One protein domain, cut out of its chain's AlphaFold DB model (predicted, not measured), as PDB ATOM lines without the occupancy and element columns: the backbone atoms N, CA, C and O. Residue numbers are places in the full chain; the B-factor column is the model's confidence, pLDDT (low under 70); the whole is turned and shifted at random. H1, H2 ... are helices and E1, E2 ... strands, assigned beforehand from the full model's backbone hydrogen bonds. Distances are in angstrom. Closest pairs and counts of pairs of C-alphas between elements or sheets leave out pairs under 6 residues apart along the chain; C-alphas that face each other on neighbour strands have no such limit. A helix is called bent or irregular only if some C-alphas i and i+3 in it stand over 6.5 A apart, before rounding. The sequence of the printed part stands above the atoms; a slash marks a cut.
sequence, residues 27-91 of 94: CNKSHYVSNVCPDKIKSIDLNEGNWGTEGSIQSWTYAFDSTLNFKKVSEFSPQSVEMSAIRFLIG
ATOM      1  N   CYS A  27      25.817   1.957 -27.376       75.44
ATOM      2  CA  CYS A  27      25.795   0.508 -27.591       75.44
ATOM      3  C   CYS A  27      27.183  -0.051 -27.909       75.44
ATOM      4  O   CYS A  27      27.658  -0.955 -27.224       75.44
ATOM      5  N   ASN A  28      27.854   0.496 -28.927       77.50
ATOM      6  CA  ASN A  28      29.114  -0.070 -29.428       77.50
ATOM      7  C   ASN A  28      30.333   0.459 -28.670       77.50
ATOM      8  O   ASN A  28      31.337  -0.236 -28.523       77.50
ATOM      9  N   LYS A  29      30.255   1.706 -28.202       78.88
ATOM     10  CA  LYS A  29      31.348   2.415 -27.531       78.88
ATOM     11  C   LYS A  29      30.954   2.844 -26.122       78.88
ATOM     12  O   LYS A  29      31.420   3.877 -25.656       78.88
ATOM     13  N   SER A  30      30.125   2.059 -25.429       75.44
ATOM     14  CA  SER A  30      29.633   2.443 -24.098       75.44
ATOM     15  C   SER A  30      30.780   2.699 -23.118       75.44
ATOM     16  O   SER A  30      30.748   3.685 -22.395       75.44
ATOM     17  N   HIS A  31      31.867   1.928 -23.188       77.19
ATOM     18  CA  HIS A  31      33.103   2.165 -22.430       77.19
ATOM     19  C   HIS A  31      33.731   3.560 -22.636       77.19
ATOM     20  O   HIS A  31      34.475   4.024 -21.781       77.19
ATOM     21  N   TYR A  32      33.454   4.247 -23.747       80.62
ATOM     22  CA  TYR A  32      33.913   5.614 -23.996       80.62
ATOM     23  C   TYR A  32      33.067   6.656 -23.250       80.62
ATOM     24  O   TYR A  32      33.544   7.752 -22.970       80.62
ATOM     25  N   VAL A  33      31.825   6.327 -22.881       78.25
ATOM     26  CA  VAL A  33      30.904   7.251 -22.202       78.25
ATOM     27  C   VAL A  33      31.438   7.667 -20.827       78.25
ATOM     28  O   VAL A  33      31.310   8.835 -20.459       78.25
ATOM     29  N   SER A  34      32.117   6.770 -20.102       76.88
ATOM     30  CA  SER A  34      32.795   7.111 -18.839       76.88
ATOM     31  C   SER A  34      33.916   8.139 -19.028       76.88
ATOM     32  O   SER A  34      34.166   8.946 -18.141       76.88
ATOM     33  N   ASN A  35      34.556   8.168 -20.200       80.31
ATOM     34  CA  ASN A  35      35.573   9.165 -20.531       80.31
ATOM     35  C   ASN A  35      34.962  10.509 -20.969       80.31
ATOM     36  O   ASN A  35      35.574  11.555 -20.779       80.31
ATOM     37  N   VAL A  36      33.757  10.496 -21.548       79.94
ATOM     38  CA  VAL A  36      33.037  11.716 -21.960       79.94
ATOM     39  C   VAL A  36      32.386  12.418 -20.766       79.94
ATOM     40  O   VAL A  36      32.347  13.645 -20.725       79.94
ATOM     41  N   CYS A  37      31.871  11.660 -19.795       75.94
ATOM     42  CA  CYS A  37      31.192  12.195 -18.612       75.94
ATOM     43  C   CYS A  37      31.702  11.546 -17.310       75.94
ATOM     44  O   CYS A  37      30.913  10.912 -16.602       75.94
ATOM     45  N   PRO A  38      32.990  11.720 -16.959       78.62
ATOM     46  CA  PRO A  38      33.598  11.075 -15.791       78.62
ATOM     47  C   PRO A  38      32.972  11.515 -14.459       78.62
ATOM     48  O   PRO A  38      32.948  10.748 -13.495       78.62
ATOM     49  N   ASP A  39      32.411  12.726 -14.405       78.81
ATOM     50  CA  ASP A  39      31.709  13.258 -13.231       78.81
ATOM     51  C   ASP A  39      30.383  12.542 -12.937       78.81
ATOM     52  O   ASP A  39      29.871  12.611 -11.822       78.81
ATOM     53  N   LYS A  40      29.802  11.866 -13.935       76.75
ATOM     54  CA  LYS A  40      28.516  11.160 -13.825       76.75
ATOM     55  C   LYS A  40      28.674   9.648 -13.915       76.75
ATOM     56  O   LYS A  40      27.917   8.919 -13.279       76.75
ATOM     57  N   ILE A  41      29.636   9.169 -14.698       81.94
ATOM     58  CA  ILE A  41      29.895   7.749 -14.927       81.94
ATOM     59  C   ILE A  41      31.359   7.474 -14.601       81.94
ATOM     60  O   ILE A  41      32.260   7.940 -15.287       81.94
ATOM     61  N   LYS A  42      31.588   6.670 -13.563       84.00
ATOM     62  CA  LYS A  42      32.925   6.255 -13.115       84.00
ATOM     63  C   LYS A  42      33.510   5.170 -14.002       84.00
ATOM     64  O   LYS A  42      34.676   5.240 -14.373       84.00
ATOM     65  N   SER A  43      32.717   4.147 -14.298       84.94
ATOM     66  CA  SER A  43      33.148   3.002 -15.098       84.94
ATOM     67  C   SER A  43      31.956   2.317 -15.744       84.94
ATOM     68  O   SER A  43      30.827   2.406 -15.251       84.94
ATOM     69  N   ILE A  44      32.225   1.636 -16.852       84.88
ATOM     70  CA  ILE A  44      31.294   0.702 -17.470       84.88
ATOM     71  C   ILE A  44      32.090  -0.566 -17.737       84.88
ATOM     72  O   ILE A  44      33.071  -0.546 -18.480       84.88
ATOM     73  N   ASP A  45      31.670  -1.649 -17.102       87.88
ATOM     74  CA  ASP A  45      32.352  -2.932 -17.110       87.88
ATOM     75  C   ASP A  45      31.469  -3.955 -17.830       87.88
ATOM     76  O   ASP A  45      30.272  -4.058 -17.559       87.88
ATOM     77  N   LEU A  46      32.049  -4.715 -18.757       88.00
ATOM     78  CA  LEU A  46      31.355  -5.808 -19.433       88.00
ATOM     79  C   LEU A  46      31.546  -7.086 -18.617       88.00
ATOM     80  O   LEU A  46      32.672  -7.542 -18.434       88.00
ATOM     81  N   ASN A  47      30.450  -7.641 -18.112       87.81
ATOM     82  CA  ASN A  47      30.468  -8.869 -17.324       87.81
ATOM     83  C   ASN A  47      30.381 -10.102 -18.220       87.81
ATOM     84  O   ASN A  47      31.160 -11.034 -18.048       87.81
ATOM     85  N   GLU A  48      29.446 -10.094 -19.173       87.75
ATOM     86  CA  GLU A  48      29.191 -11.214 -20.080       87.75
ATOM     87  C   GLU A  48      28.846 -10.706 -21.482       87.75
ATOM     88  O   GLU A  48      28.227  -9.652 -21.640       87.75
ATOM     89  N   GLY A  49      29.219 -11.473 -22.507       86.00
ATOM     90  CA  GLY A  49      28.944 -11.143 -23.904       86.00
ATOM     91  C   GLY A  49      29.976 -10.203 -24.526       86.00
ATOM     92  O   GLY A  49      31.160 -10.258 -24.198       86.00
ATOM     93  N   ASN A  50      29.529  -9.376 -25.472       84.50
ATOM     94  CA  ASN A  50      30.374  -8.452 -26.228       84.50
ATOM     95  C   ASN A  50      29.660  -7.101 -26.384       84.50
ATOM     96  O   ASN A  50      28.437  -7.044 -26.492       84.50
ATOM     97  N   TRP A  51      30.402  -5.994 -26.411       81.56
ATOM     98  CA  TRP A  51      29.799  -4.662 -26.550       81.56
ATOM     99  C   TRP A  51      28.904  -4.564 -27.795       81.56
ATOM    100  O   TRP A  51      29.299  -4.997 -28.879       81.56
ATOM    101  N   GLY A  52      27.709  -3.992 -27.633       74.62
ATOM    102  CA  GLY A  52      26.726  -3.822 -28.708       74.62
ATOM    103  C   GLY A  52      25.913  -5.072 -29.067       74.62
ATOM    104  O   GLY A  52      25.032  -4.978 -29.920       74.62
ATOM    105  N   THR A  53      26.155  -6.220 -28.428       82.50
ATOM    106  CA  THR A  53      25.404  -7.457 -28.691       82.50
ATOM    107  C   THR A  53      24.255  -7.620 -27.703       82.50
ATOM    108  O   THR A  53      24.483  -7.605 -26.490       82.50
ATOM    109  N   GLU A  54      23.032  -7.810 -28.209       83.94
ATOM    110  CA  GLU A  54      21.847  -8.139 -27.398       83.94
ATOM    111  C   GLU A  54      22.116  -9.329 -26.464       83.94
ATOM    112  O   GLU A  54      22.762 -10.299 -26.860       83.94
ATOM    113  N   GLY A  55      21.673  -9.228 -25.210       82.31
ATOM    114  CA  GLY A  55      21.928 -10.239 -24.180       82.31
ATOM    115  C   GLY A  55      23.251 -10.060 -23.422       82.31
ATOM    116  O   GLY A  55      23.531 -10.808 -22.492       82.31
ATOM    117  N   SER A  56      24.078  -9.071 -23.776       83.38
ATOM    118  CA  SER A  56      25.337  -8.822 -23.057       83.38
ATOM    119  C   SER A  56      25.088  -8.161 -21.706       83.38
ATOM    120  O   SER A  56      24.363  -7.173 -21.623       83.38
ATOM    121  N   ILE A  57      25.725  -8.642 -20.643       85.19
ATOM    122  CA  ILE A  57      25.545  -8.092 -19.297       85.19
ATOM    123  C   ILE A  57      26.593  -7.015 -19.051       85.19
ATOM    124  O   ILE A  57      27.796  -7.282 -19.071       85.19
ATOM    125  N   GLN A  58      26.131  -5.793 -18.792       85.38
ATOM    126  CA  GLN A  58      26.984  -4.640 -18.516       85.38
ATOM    127  C   GLN A  58      26.693  -4.080 -17.122       85.38
ATOM    128  O   GLN A  58      25.538  -3.916 -16.719       85.38
ATOM    129  N   SER A  59      27.756  -3.744 -16.401       85.56
ATOM    130  CA  SER A  59      27.722  -3.019 -15.136       85.56
ATOM    131  C   SER A  59      28.069  -1.557 -15.363       85.56
ATOM    132  O   SER A  59      29.172  -1.238 -15.791       85.56
ATOM    133  N   TRP A  60      27.157  -0.661 -15.014       85.44
ATOM    134  CA  TRP A  60      27.364   0.781 -15.056       85.44
ATOM    135  C   TRP A  60      27.571   1.302 -13.638       85.44
ATOM    136  O   TRP A  60      26.706   1.123 -12.779       85.44
ATOM    137  N   THR A  61      28.706   1.954 -13.396       84.44
ATOM    138  CA  THR A  61      29.015   2.612 -12.125       84.44
ATOM    139  C   THR A  61      28.797   4.110 -12.281       84.44
ATOM    140  O   THR A  61      29.596   4.810 -12.902       84.44
ATOM    141  N   TYR A  62      27.717   4.612 -11.696       81.25
ATOM    142  CA  TYR A  62      27.365   6.026 -11.689       81.25
ATOM    143  C   TYR A  62      27.967   6.720 -10.468       81.25
ATOM    144  O   TYR A  62      27.938   6.170  -9.366       81.25
ATOM    145  N   ALA A  63      28.487   7.929 -10.654       80.06
ATOM    146  CA  ALA A  63      28.846   8.827  -9.564       80.06
ATOM    147  C   ALA A  63      27.646   9.718  -9.230       80.06
ATOM    148  O   ALA A  63      27.087  10.384 -10.104       80.06
ATOM    149  N   PHE A  64      27.251   9.720  -7.963       72.81
ATOM    150  CA  PHE A  64      26.210  10.578  -7.423       72.81
ATOM    151  C   PHE A  64      26.802  11.380  -6.269       72.81
ATOM    152  O   PHE A  64      27.150  10.828  -5.229       72.81
ATOM    153  N   ASP A  65      26.947  12.687  -6.473       69.75
ATOM    154  CA  ASP A  65      27.721  13.544  -5.573       69.75
ATOM    155  C   ASP A  65      29.174  13.026  -5.374       69.75
ATOM    156  O   ASP A  65      29.625  12.032  -5.945       69.75
ATOM    157  N   SER A  66      29.952  13.742  -4.579       66.31
ATOM    158  CA  SER A  66      31.362  13.506  -4.276       66.31
ATOM    159  C   SER A  66      31.670  12.157  -3.606       66.31
ATOM    160  O   SER A  66      32.832  11.748  -3.573       66.31
ATOM    161  N   THR A  67      30.666  11.452  -3.070       66.31
ATOM    162  CA  THR A  67      30.875  10.297  -2.176       66.31
ATOM    163  C   THR A  67      29.995   9.078  -2.443       66.31
ATOM    164  O   THR A  67      30.361   7.989  -1.998       66.31
ATOM    165  N   LEU A  68      28.886   9.191  -3.186       76.62
ATOM    166  CA  LEU A  68      28.020   8.044  -3.465       76.62
ATOM    167  C   LEU A  68      28.272   7.507  -4.873       76.62
ATOM    168  O   LEU A  68      28.376   8.238  -5.854       76.62
ATOM    169  N   ASN A  69      28.379   6.186  -4.973       78.75
ATOM    170  CA  ASN A  69      28.445   5.489  -6.246       78.75
ATOM    171  C   ASN A  69      27.323   4.455  -6.309       78.75
ATOM    172  O   ASN A  69      27.079   3.730  -5.346       78.75
ATOM    173  N   PHE A  70      26.632   4.410  -7.443       79.31
ATOM    174  CA  PHE A  70      25.561   3.455  -7.694       79.31
ATOM    175  C   PHE A  70      25.985   2.529  -8.816       79.31
ATOM    176  O   PHE A  70      26.251   2.974  -9.932       79.31
ATOM    177  N   LYS A  71      26.028   1.231  -8.527       82.81
ATOM    178  CA  LYS A  71      26.287   0.213  -9.538       82.81
ATOM    179  C   LYS A  71      24.966  -0.367 -10.021       82.81
ATOM    180  O   LYS A  71      24.189  -0.892  -9.229       82.81
ATOM    181  N   LYS A  72      24.736  -0.307 -11.328       82.00
ATOM    182  CA  LYS A  72      23.599  -0.941 -11.988       82.00
ATOM    183  C   LYS A  72      24.103  -2.026 -12.922       82.00
ATOM    184  O   LYS A  72      24.894  -1.740 -13.811       82.00
ATOM    185  N   VAL A  73      23.619  -3.247 -12.736       83.81
ATOM    186  CA  VAL A  73      23.852  -4.355 -13.667       83.81
ATOM    187  C   VAL A  73      22.603  -4.515 -14.518       83.81
ATOM    188  O   VAL A  73      21.493  -4.538 -13.986       83.81
ATOM    189  N   SER A  74      22.769  -4.583 -15.832       81.25
ATOM    190  CA  SER A  74      21.655  -4.759 -16.759       81.25
ATOM    191  C   SER A  74      22.077  -5.543 -17.990       81.25
ATOM    192  O   SER A  74      23.199  -5.395 -18.475       81.25
ATOM    193  N   GLU A  75      21.141  -6.329 -18.512       82.50
ATOM    194  CA  GLU A  75      21.253  -6.931 -19.834       82.50
ATOM    195  C   GLU A  75      21.084  -5.853 -20.910       82.50
ATOM    196  O   GLU A  75      20.181  -5.012 -20.857       82.50
ATOM    197  N   PHE A  76      21.987  -5.862 -21.879       78.88
ATOM    198  CA  PHE A  76      21.950  -4.981 -23.024       78.88
ATOM    199  C   PHE A  76      20.825  -5.421 -23.962       78.88
ATOM    200  O   PHE A  76      20.849  -6.516 -24.522       78.88
ATOM    201  N   SER A  77      19.874  -4.515 -24.175       71.19
ATOM    202  CA  SER A  77      18.873  -4.612 -25.231       71.19
ATOM    203  C   SER A  77      18.841  -3.290 -26.003       71.19
ATOM    204  O   SER A  77      18.758  -2.232 -25.366       71.19
ATOM    205  N   PRO A  78      18.849  -3.312 -27.349       66.25
ATOM    206  CA  PRO A  78      18.825  -2.114 -28.192       66.25
ATOM    207  C   PRO A  78      17.709  -1.117 -27.851       66.25
ATOM    208  O   PRO A  78      17.869   0.076 -28.087       66.25
ATOM    209  N   GLN A  79      16.588  -1.592 -27.297       61.28
ATOM    210  CA  GLN A  79      15.414  -0.774 -26.970       61.28
ATOM    211  C   GLN A  79      15.431  -0.213 -25.533       61.28
ATOM    212  O   GLN A  79      14.690   0.715 -25.228       61.28
ATOM    213  N   SER A  80      16.254  -0.771 -24.637       55.72
ATOM    214  CA  SER A  80      16.250  -0.459 -23.194       55.72
ATOM    215  C   SER A  80      17.345   0.540 -22.786       55.72
ATOM    216  O   SER A  80      17.228   1.267 -21.796       55.72
ATOM    217  N   VAL A  81      18.417   0.608 -23.579       55.59
ATOM    218  CA  VAL A  81      19.628   1.401 -23.299       55.59
ATOM    219  C   VAL A  81      19.374   2.912 -23.386       55.59
ATOM    220  O   VAL A  81      20.047   3.689 -22.710       55.59
ATOM    221  N   GLU A  82      18.358   3.337 -24.135       56.47
ATOM    222  CA  GLU A  82      18.137   4.748 -24.480       56.47
ATOM    223  C   GLU A  82      17.683   5.629 -23.301       56.47
ATOM    224  O   GLU A  82      17.992   6.813 -23.281       56.47
ATOM    225  N   MET A  83      17.000   5.109 -22.273       53.09
ATOM    226  CA  MET A  83      16.293   6.006 -21.337       53.09
ATOM    227  C   MET A  83      16.969   6.191 -19.976       53.09
ATOM    228  O   MET A  83      16.925   7.286 -19.424       53.09
ATOM    229  N   SER A  84      17.606   5.163 -19.406       56.66
ATOM    230  CA  SER A  84      18.064   5.243 -18.005       56.66
ATOM    231  C   SER A  84      19.412   5.951 -17.817       56.66
ATOM    232  O   SER A  84      19.550   6.745 -16.888       56.66
ATOM    233  N   ALA A  85      20.376   5.738 -18.718       59.12
ATOM    234  CA  ALA A  85      21.668   6.427 -18.675       59.12
ATOM    235  C   ALA A  85      21.546   7.893 -19.128       59.12
ATOM    236  O   ALA A  85      22.114   8.781 -18.492       59.12
ATOM    237  N   ILE A  86      20.751   8.162 -20.173       62.50
ATOM    238  CA  ILE A  86      20.512   9.525 -20.667       62.50
ATOM    239  C   ILE A  86      19.827  10.369 -19.589       62.50
ATOM    240  O   ILE A  86      20.337  11.442 -19.285       62.50
ATOM    241  N   ARG A  87      18.769   9.858 -18.935       60.91
ATOM    242  CA  ARG A  87      18.093  10.502 -17.785       60.91
ATOM    243  C   ARG A  87      19.047  10.937 -16.678       60.91
ATOM    244  O   ARG A  87      18.929  12.047 -16.163       60.91
ATOM    245  N   PHE A  88      19.994  10.071 -16.327       60.84
ATOM    246  CA  PHE A  88      20.962  10.360 -15.274       60.84
ATOM    247  C   PHE A  88      21.991  11.421 -15.707       60.84
ATOM    248  O   PHE A  88      22.372  12.283 -14.914       60.84
ATOM    249  N   LEU A  89      22.413  11.401 -16.978       62.91
ATOM    250  CA  LEU A  89      23.358  12.375 -17.536       62.91
ATOM    251  C   LEU A  89      22.760  13.783 -17.673       62.91
ATOM    252  O   LEU A  89      23.443  14.761 -17.378       62.91
ATOM    253  N   ILE A  90      21.491  13.897 -18.067       61.56
ATOM    254  CA  ILE A  90      20.798  15.184 -18.278       61.56
ATOM    255  C   ILE A  90      20.235  15.815 -16.995       61.56
ATOM    256  O   ILE A  90      19.634  16.885 -17.054       61.56
ATOM    257  N   GLY A  91      20.467  15.202 -15.830       53.28
ATOM    258  CA  GLY A  91      20.245  15.847 -14.534       53.28
ATOM    259  C   GLY A  91      18.862  15.658 -13.912       53.28
ATOM    260  O   GLY A  91      18.540  16.367 -12.961       53.28
TER     261      GLY A  91
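AT A GLANCE: This is residues 27 to 91 of the 94 residues of the protein "Bet_v_1 domain-containing protein" of Trifolium subterraneum (UniProt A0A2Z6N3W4). A three-stranded antiparallel sheet has two short helices, H1 and H2, over one face, both running along the strands, while its other face has no named helix on it. H1 lies over the edge strand E1 and H2, at a greater height, over the inner strand E2; the two helices are apart. The printed part has 65 residues with two named helices and three named strands, in the order H1, E1, E2, E3, H2; the sheet's order is E1, E2, E3, and the class is mixed, helices and strands. The whole is compact, with a radius of gyration of the C-alphas of 11.3 A, and elongated in outline, spanning 33 by 20 by 18 A.

HOW THE PARTS SIT: H1, residues 30 to 36, is on the sheet at a height over the sheet of 7.2 A and lies over E1, residues 41 to 48. The closest C-alphas of the two are those of Ser 34 and Ile 41, 4.9 A apart. H1 runs along the strands, at 11 degrees to E1 on the local plane. E1 and E2, residues 57 to 64, form an antiparallel hairpin at 165 degrees, with N 45 and O 59 within hydrogen-bond range at 2.9 A. E2 and E3, residues 68 to 75, form a second antiparallel hairpin at 159 degrees, with N 60 and O 72 within hydrogen-bond range at 2.8 A. Together E1, E2 and E3 make a meander, each strand the antiparallel neighbour of the one before. H2, residues 81 to 89, is on the same face as H1, which gives two layers, helices on one face of a sheet. Its height over the sheet is 9.7 A; it lies over E2 and runs along the strands, at 7 degrees to E2 on the local plane. H1 has 1 of 3 O i to N i+4 pairs within hydrogen-bond range and 3 of 4 O i to N i+3 pairs; H2 has 3 of 5 O i to N i+4 pairs.

IN THESE COORDINATES: H1 begins at C-alpha 30, (29.633, 2.443, -24.098), and is 10.1 A long. E1 is 19.7 A long, E2 22.1 A and E3 23.2 A. H2, 12.9 A long, ends at C-alpha 89, (23.358, 12.375, -17.536). H2 is irregular, but only just: C-alphas 82 and 85 are 7.0 A apart.

THE WHOLE: The two C-alphas farthest apart are those of Glu 54 and Ser 66, at 33.1 A. The printed part has no cut. The links H1 to E1, E2 to E3 and E3 to H2 are tight, and E1 to E2 is short. Mean pLDDT of the printed part is 75.7; residues 65 to 67 and 78 to 91 are under 70.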